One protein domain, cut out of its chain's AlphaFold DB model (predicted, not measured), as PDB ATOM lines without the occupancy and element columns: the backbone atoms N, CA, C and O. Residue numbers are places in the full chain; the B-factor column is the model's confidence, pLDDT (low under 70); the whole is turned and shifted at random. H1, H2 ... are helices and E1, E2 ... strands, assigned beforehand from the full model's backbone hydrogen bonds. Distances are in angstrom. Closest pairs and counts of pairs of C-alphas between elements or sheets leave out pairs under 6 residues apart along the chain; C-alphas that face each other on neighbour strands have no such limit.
ATOM      1  N   LYS A   3     108.113  86.485  58.701       54.44
ATOM      2  CA  LYS A   3     108.717  85.925  59.922       54.44
ATOM      3  C   LYS A   3     107.727  85.265  60.895       54.44
ATOM      4  O   LYS A   3     108.167  84.531  61.773       54.44
ATOM      5  N   SER A   4     106.425  85.534  60.781       72.25
ATOM      6  CA  SER A   4     105.425  84.994  61.709       72.25
ATOM      7  C   SER A   4     105.053  83.545  61.394       72.25
ATOM      8  O   SER A   4     105.016  82.739  62.312       72.25
ATOM      9  N   LEU A   5     104.838  83.193  60.119       78.19
ATOM     10  CA  LEU A   5     104.382  81.848  59.746       78.19
ATOM     11  C   LEU A   5     105.472  80.801  59.983       78.19
ATOM     12  O   LEU A   5     105.215  79.807  60.645       78.19
ATOM     13  N   GLU A   6     106.695  81.054  59.512       79.94
ATOM     14  CA  GLU A   6     107.825  80.133  59.704       79.94
ATOM     15  C   GLU A   6     108.126  79.908  61.191       79.94
ATOM     16  O   GLU A   6     108.372  78.785  61.621       79.94
ATOM     17  N   ARG A   7     108.022  80.965  62.009       82.88
ATOM     18  CA  ARG A   7     108.145  80.844  63.465       82.88
ATOM     19  C   ARG A   7     107.010  80.003  64.055       82.88
ATOM     20  O   ARG A   7     107.280  79.160  64.903       82.88
ATOM     21  N   THR A   8     105.765  80.218  63.628       84.31
ATOM     22  CA  THR A   8     104.618  79.421  64.087       84.31
ATOM     23  C   THR A   8     104.762  77.951  63.699       84.31
ATOM     24  O   THR A   8     104.494  77.092  64.534       84.31
ATOM     25  N   VAL A   9     105.241  77.657  62.486       85.69
ATOM     26  CA  VAL A   9     105.555  76.290  62.044       85.69
ATOM     27  C   VAL A   9     106.626  75.685  62.949       85.69
ATOM     28  O   VAL A   9     106.386  74.635  63.529       85.69
ATOM     29  N   ALA A  10     107.757  76.366  63.154       85.56
ATOM     30  CA  ALA A  10     108.852  75.853  63.980       85.56
ATOM     31  C   ALA A  10     108.418  75.541  65.424       85.56
ATOM     32  O   ALA A  10     108.730  74.476  65.951       85.56
ATOM     33  N   GLN A  11     107.644  76.436  66.050       86.75
ATOM     34  CA  GLN A  11     107.096  76.192  67.390       86.75
ATOM     35  C   GLN A  11     106.084  75.037  67.398       86.75
ATOM     36  O   GLN A  11     106.059  74.247  68.338       86.75
ATOM     37  N   GLY A  12     105.261  74.921  66.352       86.56
ATOM     38  CA  GLY A  12     104.312  73.820  66.196       86.56
ATOM     39  C   GLY A  12     104.994  72.464  65.998       86.56
ATOM     40  O   GLY A  12     104.541  71.476  66.568       86.56
ATOM     41  N   LEU A  13     106.102  72.421  65.249       86.69
ATOM     42  CA  LEU A  13     106.920  71.222  65.040       86.69
ATOM     43  C   LEU A  13     107.558  70.736  66.349       86.69
ATOM     44  O   LEU A  13     107.511  69.545  66.656       86.69
ATOM     45  N   GLU A  14     108.092  71.653  67.160       87.12
ATOM     46  CA  GLU A  14     108.627  71.318  68.484       87.12
ATOM     47  C   GLU A  14     107.538  70.719  69.390       87.12
ATOM     48  O   GLU A  14     107.735  69.663  69.999       87.12
ATOM     49  N   GLN A  15     106.359  71.346  69.426       87.00
ATOM     50  CA  GLN A  15     105.232  70.875  70.232       87.00
ATOM     51  C   GLN A  15     104.722  69.508  69.777       87.00
ATOM     52  O   GLN A  15     104.555  68.608  70.603       87.00
ATOM     53  N   ILE A  16     104.473  69.329  68.477       86.75
ATOM     54  CA  ILE A  16     103.941  68.066  67.962       86.75
ATOM     55  C   ILE A  16     104.956  66.936  68.109       86.75
ATOM     56  O   ILE A  16     104.545  65.831  68.438       86.75
ATOM     57  N   SER A  17     106.262  67.201  67.989       84.50
ATOM     58  CA  SER A  17     107.284  66.184  68.261       84.50
ATOM     59  C   SER A  17     107.218  65.668  69.700       84.50
ATOM     60  O   SER A  17     107.239  64.455  69.921       84.50
ATOM     61  N   ALA A  18     107.031  66.561  70.678       85.56
ATOM     62  CA  ALA A  18     106.858  66.171  72.077       85.56
ATOM     63  C   ALA A  18     105.576  65.346  72.307       85.56
ATOM     64  O   ALA A  18     105.577  64.393  73.089       85.56
ATOM     65  N   TYR A  19     104.481  65.677  71.612       85.38
ATOM     66  CA  TYR A  19     103.255  64.872  71.657       85.38
ATOM     67  C   TYR A  19     103.437  63.504  70.997       85.38
ATOM     68  O   TYR A  19     103.014  62.502  71.569       85.38
ATOM     69  N   MET A  20     104.093  63.445  69.839       85.06
ATOM     70  CA  MET A  20     104.379  62.199  69.126       85.06
ATOM     71  C   MET A  20     105.249  61.260  69.960       85.06
ATOM     72  O   MET A  20     104.963  60.067  70.023       85.06
ATOM     73  N   ASP A  21     106.243  61.803  70.667       84.94
ATOM     74  CA  ASP A  21     107.097  61.036  71.576       84.94
ATOM     75  C   ASP A  21     106.295  60.410  72.721       84.94
ATOM     76  O   ASP A  21     106.391  59.216  72.998       84.94
ATOM     77  N   ARG A  22     105.407  61.202  73.329       84.38
ATOM     78  CA  ARG A  22     104.537  60.740  74.414       84.38
ATOM     79  C   ARG A  22     103.479  59.736  73.952       84.38
ATOM     80  O   ARG A  22     103.068  58.886  74.741       84.38
ATOM     81  N   CYS A  23     103.009  59.860  72.716       83.38
ATOM     82  CA  CYS A  23     101.998  58.984  72.132       83.38
ATOM     83  C   CYS A  23     102.592  57.745  71.442       83.38
ATOM     84  O   CYS A  23     101.830  56.835  71.129       83.38
ATOM     85  N   GLY A  24     103.910  57.696  71.216       81.06
ATOM     86  CA  GLY A  24     104.573  56.602  70.501       81.06
ATOM     87  C   GLY A  24     104.119  56.470  69.045       81.06
ATOM     88  O   GLY A  24     103.949  55.353  68.569       81.06
ATOM     89  N   THR A  25     103.860  57.593  68.369       79.88
ATOM     90  CA  THR A  25     103.401  57.630  66.967       79.88
ATOM     91  C   THR A  25     104.454  58.264  66.064       79.88
ATOM     92  O   THR A  25     105.127  59.217  66.460       79.88
ATOM     93  N   ASP A  26     104.564  57.754  64.840       77.44
ATOM     94  CA  ASP A  26     105.486  58.249  63.810       77.44
ATOM     95  C   ASP A  26     104.852  59.293  62.878       77.44
ATOM     96  O   ASP A  26     105.561  59.972  62.134       77.44
ATOM     97  N   GLU A  27     103.525  59.452  62.942       80.50
ATOM     98  CA  GLU A  27     102.773  60.418  62.142       80.50
ATOM     99  C   GLU A  27     102.167  61.530  63.008       80.50
ATOM    100  O   GLU A  27     101.477  61.271  64.002       80.50
ATOM    101  N   GLY A  28     102.372  62.777  62.579       84.88
ATOM    102  CA  GLY A  28     101.813  63.979  63.197       84.88
ATOM    103  C   GLY A  28     101.130  64.887  62.175       84.88
ATOM    104  O   GLY A  28     101.582  65.017  61.042       84.88
ATOM    105  N   HIS A  29     100.037  65.539  62.574       88.12
ATOM    106  CA  HIS A  29      99.344  66.538  61.756       88.12
ATOM    107  C   HIS A  29      99.339  67.888  62.482       88.12
ATOM    108  O   HIS A  29      98.751  68.021  63.554       88.12
ATOM    109  N   LEU A  30      99.995  68.890  61.899       89.88
ATOM    110  CA  LEU A  30     100.049  70.263  62.389       89.88
ATOM    111  C   LEU A  30      99.119  71.140  61.544       89.88
ATOM    112  O   LEU A  30      99.297  71.233  60.335       89.88
ATOM    113  N   VAL A  31      98.147  71.807  62.164       89.19
ATOM    114  CA  VAL A  31      97.200  72.696  61.469       89.19
ATOM    115  C   VAL A  31      97.418  74.135  61.927       89.19
ATOM    116  O   VAL A  31      97.386  74.421  63.124       89.19
ATOM    117  N   ILE A  32      97.644  75.044  60.981       87.12
ATOM    118  CA  ILE A  32      97.965  76.452  61.220       87.12
ATOM    119  C   ILE A  32      96.872  77.332  60.629       87.12
ATOM    120  O   ILE A  32      96.597  77.270  59.437       87.12
ATOM    121  N   PHE A  33      96.309  78.200  61.470       85.31
ATOM    122  CA  PHE A  33      95.265  79.147  61.091       85.31
ATOM    123  C   PHE A  33      95.852  80.557  60.896       85.31
ATOM    124  O   PHE A  33      96.165  81.253  61.871       85.31
ATOM    125  N   ASP A  34      95.980  81.011  59.651       82.62
ATOM    126  CA  ASP A  34      96.436  82.355  59.288       82.62
ATOM    127  C   ASP A  34      95.242  83.331  59.249       82.62
ATOM    128  O   ASP A  34      94.463  83.435  58.297       82.62
ATOM    129  N   ARG A  35      95.098  84.115  60.323       81.62
ATOM    130  CA  ARG A  35      94.020  85.113  60.469       81.62
ATOM    131  C   ARG A  35      94.306  86.444  59.761       81.62
ATOM    132  O   ARG A  35      93.545  87.396  59.940       81.62
ATOM    133  N   SER A  36      95.381  86.546  58.978       81.62
ATOM    134  CA  SER A  36      95.764  87.801  58.323       81.62
ATOM    135  C   SER A  36      94.727  88.173  57.269       81.62
ATOM    136  O   SER A  36      94.403  87.366  56.400       81.62
ATOM    137  N   LYS A  37      94.190  89.395  57.320       78.19
ATOM    138  CA  LYS A  37      93.227  89.876  56.310       78.19
ATOM    139  C   LYS A  37      93.886  90.249  54.979       78.19
ATOM    140  O   LYS A  37      93.193  90.437  53.992       78.19
ATOM    141  N   GLU A  38      95.211  90.368  54.980       82.06
ATOM    142  CA  GLU A  38      96.021  90.801  53.839       82.06
ATOM    143  C   GLU A  38      96.320  89.664  52.850       82.06
ATOM    144  O   GLU A  38      96.612  89.932  51.690       82.06
ATOM    145  N   LYS A  39      96.236  88.401  53.294       79.56
ATOM    146  CA  LYS A  39      96.483  87.226  52.452       79.56
ATOM    147  C   LYS A  39      95.195  86.686  51.849       79.56
ATOM    148  O   LYS A  39      94.190  86.541  52.550       79.56
ATOM    149  N   ASN A  40      95.265  86.310  50.576       83.75
ATOM    150  CA  ASN A  40      94.192  85.585  49.905       83.75
ATOM    151  C   ASN A  40      94.074  84.157  50.451       83.75
ATOM    152  O   ASN A  40      95.057  83.570  50.892       83.75
ATOM    153  N   TRP A  41      92.871  83.587  50.386       83.25
ATOM    154  CA  TRP A  41      92.613  82.209  50.820       83.25
ATOM    155  C   TRP A  41      93.476  81.173  50.096       83.25
ATOM    156  O   TRP A  41      93.909  80.216  50.723       83.25
ATOM    157  N   ASP A  42      93.782  81.402  48.820       84.19
ATOM    158  CA  ASP A  42      94.668  80.538  48.031       84.19
ATOM    159  C   ASP A  42      96.079  80.430  48.640       84.19
ATOM    160  O   ASP A  42      96.658  79.355  48.699       84.19
ATOM    161  N   GLU A  43      96.596  81.522  49.216       82.06
ATOM    162  CA  GLU A  43      97.903  81.514  49.888       82.06
ATOM    163  C   GLU A  43      97.857  80.926  51.304       82.06
ATOM    164  O   GLU A  43      98.897  80.597  51.880       82.06
ATOM    165  N   LYS A  44      96.664  80.835  51.898       82.81
ATOM    166  CA  LYS A  44      96.468  80.279  53.241       82.81
ATOM    167  C   LYS A  44      96.269  78.780  53.202       82.81
ATOM    168  O   LYS A  44      96.785  78.097  54.077       82.81
ATOM    169  N   ILE A  45      95.550  78.287  52.199       87.69
ATOM    170  CA  ILE A  45      95.213  76.877  52.056       87.69
ATOM    171  C   ILE A  45      96.381  76.165  51.382       87.69
ATOM    172  O   ILE A  45      96.543  76.201  50.167       87.69
ATOM    173  N   PHE A  46      97.204  75.498  52.181       88.50
ATOM    174  CA  PHE A  46      98.309  74.694  51.673       88.50
ATOM    175  C   PHE A  46      98.482  73.417  52.487       88.50
ATOM    176  O   PHE A  46      98.122  73.356  53.660       88.50
ATOM    177  N   GLN A  47      99.087  72.407  51.867       91.19
ATOM    178  CA  GLN A  47      99.565  71.209  52.551       91.19
ATOM    179  C   GLN A  47     101.042  71.009  52.231       91.19
ATOM    180  O   GLN A  47     101.459  71.211  51.086       91.19
ATOM    181  N   ARG A  48     101.838  70.640  53.232       89.88
ATOM    182  CA  ARG A  48     103.253  70.284  53.071       89.88
ATOM    183  C   ARG A  48     103.622  69.165  54.031       89.88
ATOM    184  O   ARG A  48     103.014  69.028  55.089       89.88
ATOM    185  N   GLU A  49     104.618  68.385  53.651       89.44
ATOM    186  CA  GLU A  49     105.193  67.332  54.481       89.44
ATOM    187  C   GLU A  49     106.574  67.789  54.933       89.44
ATOM    188  O   GLU A  49     107.389  68.188  54.107       89.44
ATOM    189  N   GLU A  50     106.801  67.763  56.241       86.75
ATOM    190  CA  GLU A  50     108.072  68.113  56.866       86.75
ATOM    191  C   GLU A  50     108.579  66.905  57.651       86.75
ATOM    192  O   GLU A  50     107.851  66.319  58.458       86.75
ATOM    193  N   GLU A  51     109.839  66.542  57.422       83.88
ATOM    194  CA  GLU A  51     110.527  65.560  58.251       83.88
ATOM    195  C   GLU A  51     111.135  66.275  59.460       83.88
ATOM    196  O   GLU A  51     111.928  67.210  59.320       83.88
ATOM    197  N   TYR A  52     110.785  65.829  60.662       81.62
ATOM    198  CA  TYR A  52     111.348  66.365  61.896       81.62
ATOM    199  C   TYR A  52     111.774  65.221  62.808       81.62
ATOM    200  O   TYR A  52     110.955  64.402  63.221       81.62
ATOM    201  N   GLN A  53     113.071  65.162  63.126       80.38
ATOM    202  CA  GLN A  53     113.661  64.114  63.972       80.38
ATOM    203  C   GLN A  53     113.367  62.683  63.470       80.38
ATOM    204  O   GLN A  53     113.167  61.772  64.270       80.38
ATOM    205  N   GLY A  54     113.335  62.488  62.145       79.25
ATOM    206  CA  GLY A  54     113.053  61.194  61.510       79.25
ATOM    207  C   GLY A  54     111.574  60.792  61.492       79.25
ATOM    208  O   GLY A  54     111.266  59.663  61.126       79.25
ATOM    209  N   ARG A  55     110.663  61.695  61.883       80.88
ATOM    210  CA  ARG A  55     109.208  61.497  61.847       80.88
ATOM    211  C   ARG A  55     108.577  62.378  60.776       80.88
ATOM    212  O   ARG A  55     109.029  63.503  60.549       80.88
ATOM    213  N   MET A  56     107.509  61.884  60.156       85.31
ATOM    214  CA  MET A  56     106.789  62.602  59.105       85.31
ATOM    215  C   MET A  56     105.657  63.433  59.713       85.31
ATOM    216  O   MET A  56     104.738  62.899  60.340       85.31
ATOM    217  N   ILE A  57     105.701  64.749  59.507       89.12
ATOM    218  CA  ILE A  57     104.675  65.678  59.986       89.12
ATOM    219  C   ILE A  57     104.007  66.363  58.796       89.12
ATOM    220  O   ILE A  57     104.654  67.034  57.991       89.12
ATOM    221  N   LYS A  58     102.681  66.254  58.713       91.88
ATOM    222  CA  LYS A  58     101.870  66.977  57.726       91.88
ATOM    223  C   LYS A  58     101.465  68.333  58.274       91.88
ATOM    224  O   LYS A  58     100.755  68.404  59.274       91.88
ATOM    225  N   VAL A  59     101.883  69.397  57.603       91.25
ATOM    226  CA  VAL A  59     101.535  70.778  57.937       91.25
ATOM    227  C   VAL A  59     100.436  71.270  57.003       91.25
ATOM    228  O   VAL A  59     100.595  71.270  55.782       91.25
ATOM    229  N   TRP A  60      99.339  71.730  57.592       91.06
ATOM    230  CA  TRP A  60      98.167  72.264  56.912       91.06
ATOM    231  C   TRP A  60      98.040  73.749  57.227       91.06
ATOM    232  O   TRP A  60      98.041  74.133  58.395       91.06
ATOM    233  N   GLY A  61      97.925  74.579  56.198       90.38
ATOM    234  CA  GLY A  61      97.554  75.982  56.326       90.38
ATOM    235  C   GLY A  61      96.069  76.182  56.042       90.38
ATOM    236  O   GLY A  61      95.519  75.530  55.151       90.38
ATOM    237  N   MET A  62      95.434  77.090  56.785       85.12
ATOM    238  CA  MET A  62      94.063  77.558  56.559       85.12
ATOM    239  C   MET A  62      93.853  78.999  57.013       85.12
ATOM    240  O   MET A  62      94.547  79.449  57.949       85.12
TER     241      MET A  62
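AT A GLANCE: This is residues 3 to 62 of the 62 residues of an uncharacterized protein of marine sediment metagenome (UniProt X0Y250). One long helix, H1, covers one face of a strongly twisted sheet, a two-layered rod with short H2 near one end. The 60 printed residues include H1, E1, H2, E2 and E3, in that order, class mixed; the mixed sheet runs E1, E3, E2. It is only just compact, close to loose: radius of gyration of the C-alphas 12.3 A, spans 38 by 17 by 15 A.

HOW THE PARTS SIT: H1, residues 3 to 23, is on the sheet, height 8.4 A, with 16 of 17 O i to N i+4 pairs within hydrogen-bond range. Its closest C-alpha to E1, residues 27 to 32, is 16, 6.6 A from C-alpha 28. H2, residues 41 to 44, only grazes the sheet. E2, residues 46 to 52, and E3, residues 55 to 61, form a hairpin; find N 48 and O 59, 2.9 A apart. E1 and E3 are parallel; find N 30 and O 58, 2.8 A apart.

IN THESE COORDINATES: Find C-alpha 3 at (108.717, 85.925, 59.922); H1 runs 30.3 A from there. E3 ends at C-alpha 61, (97.554, 75.982, 56.326).

THE WHOLE: The printed part has no cut and no long link; residue 3 alone is under pLDDT 70.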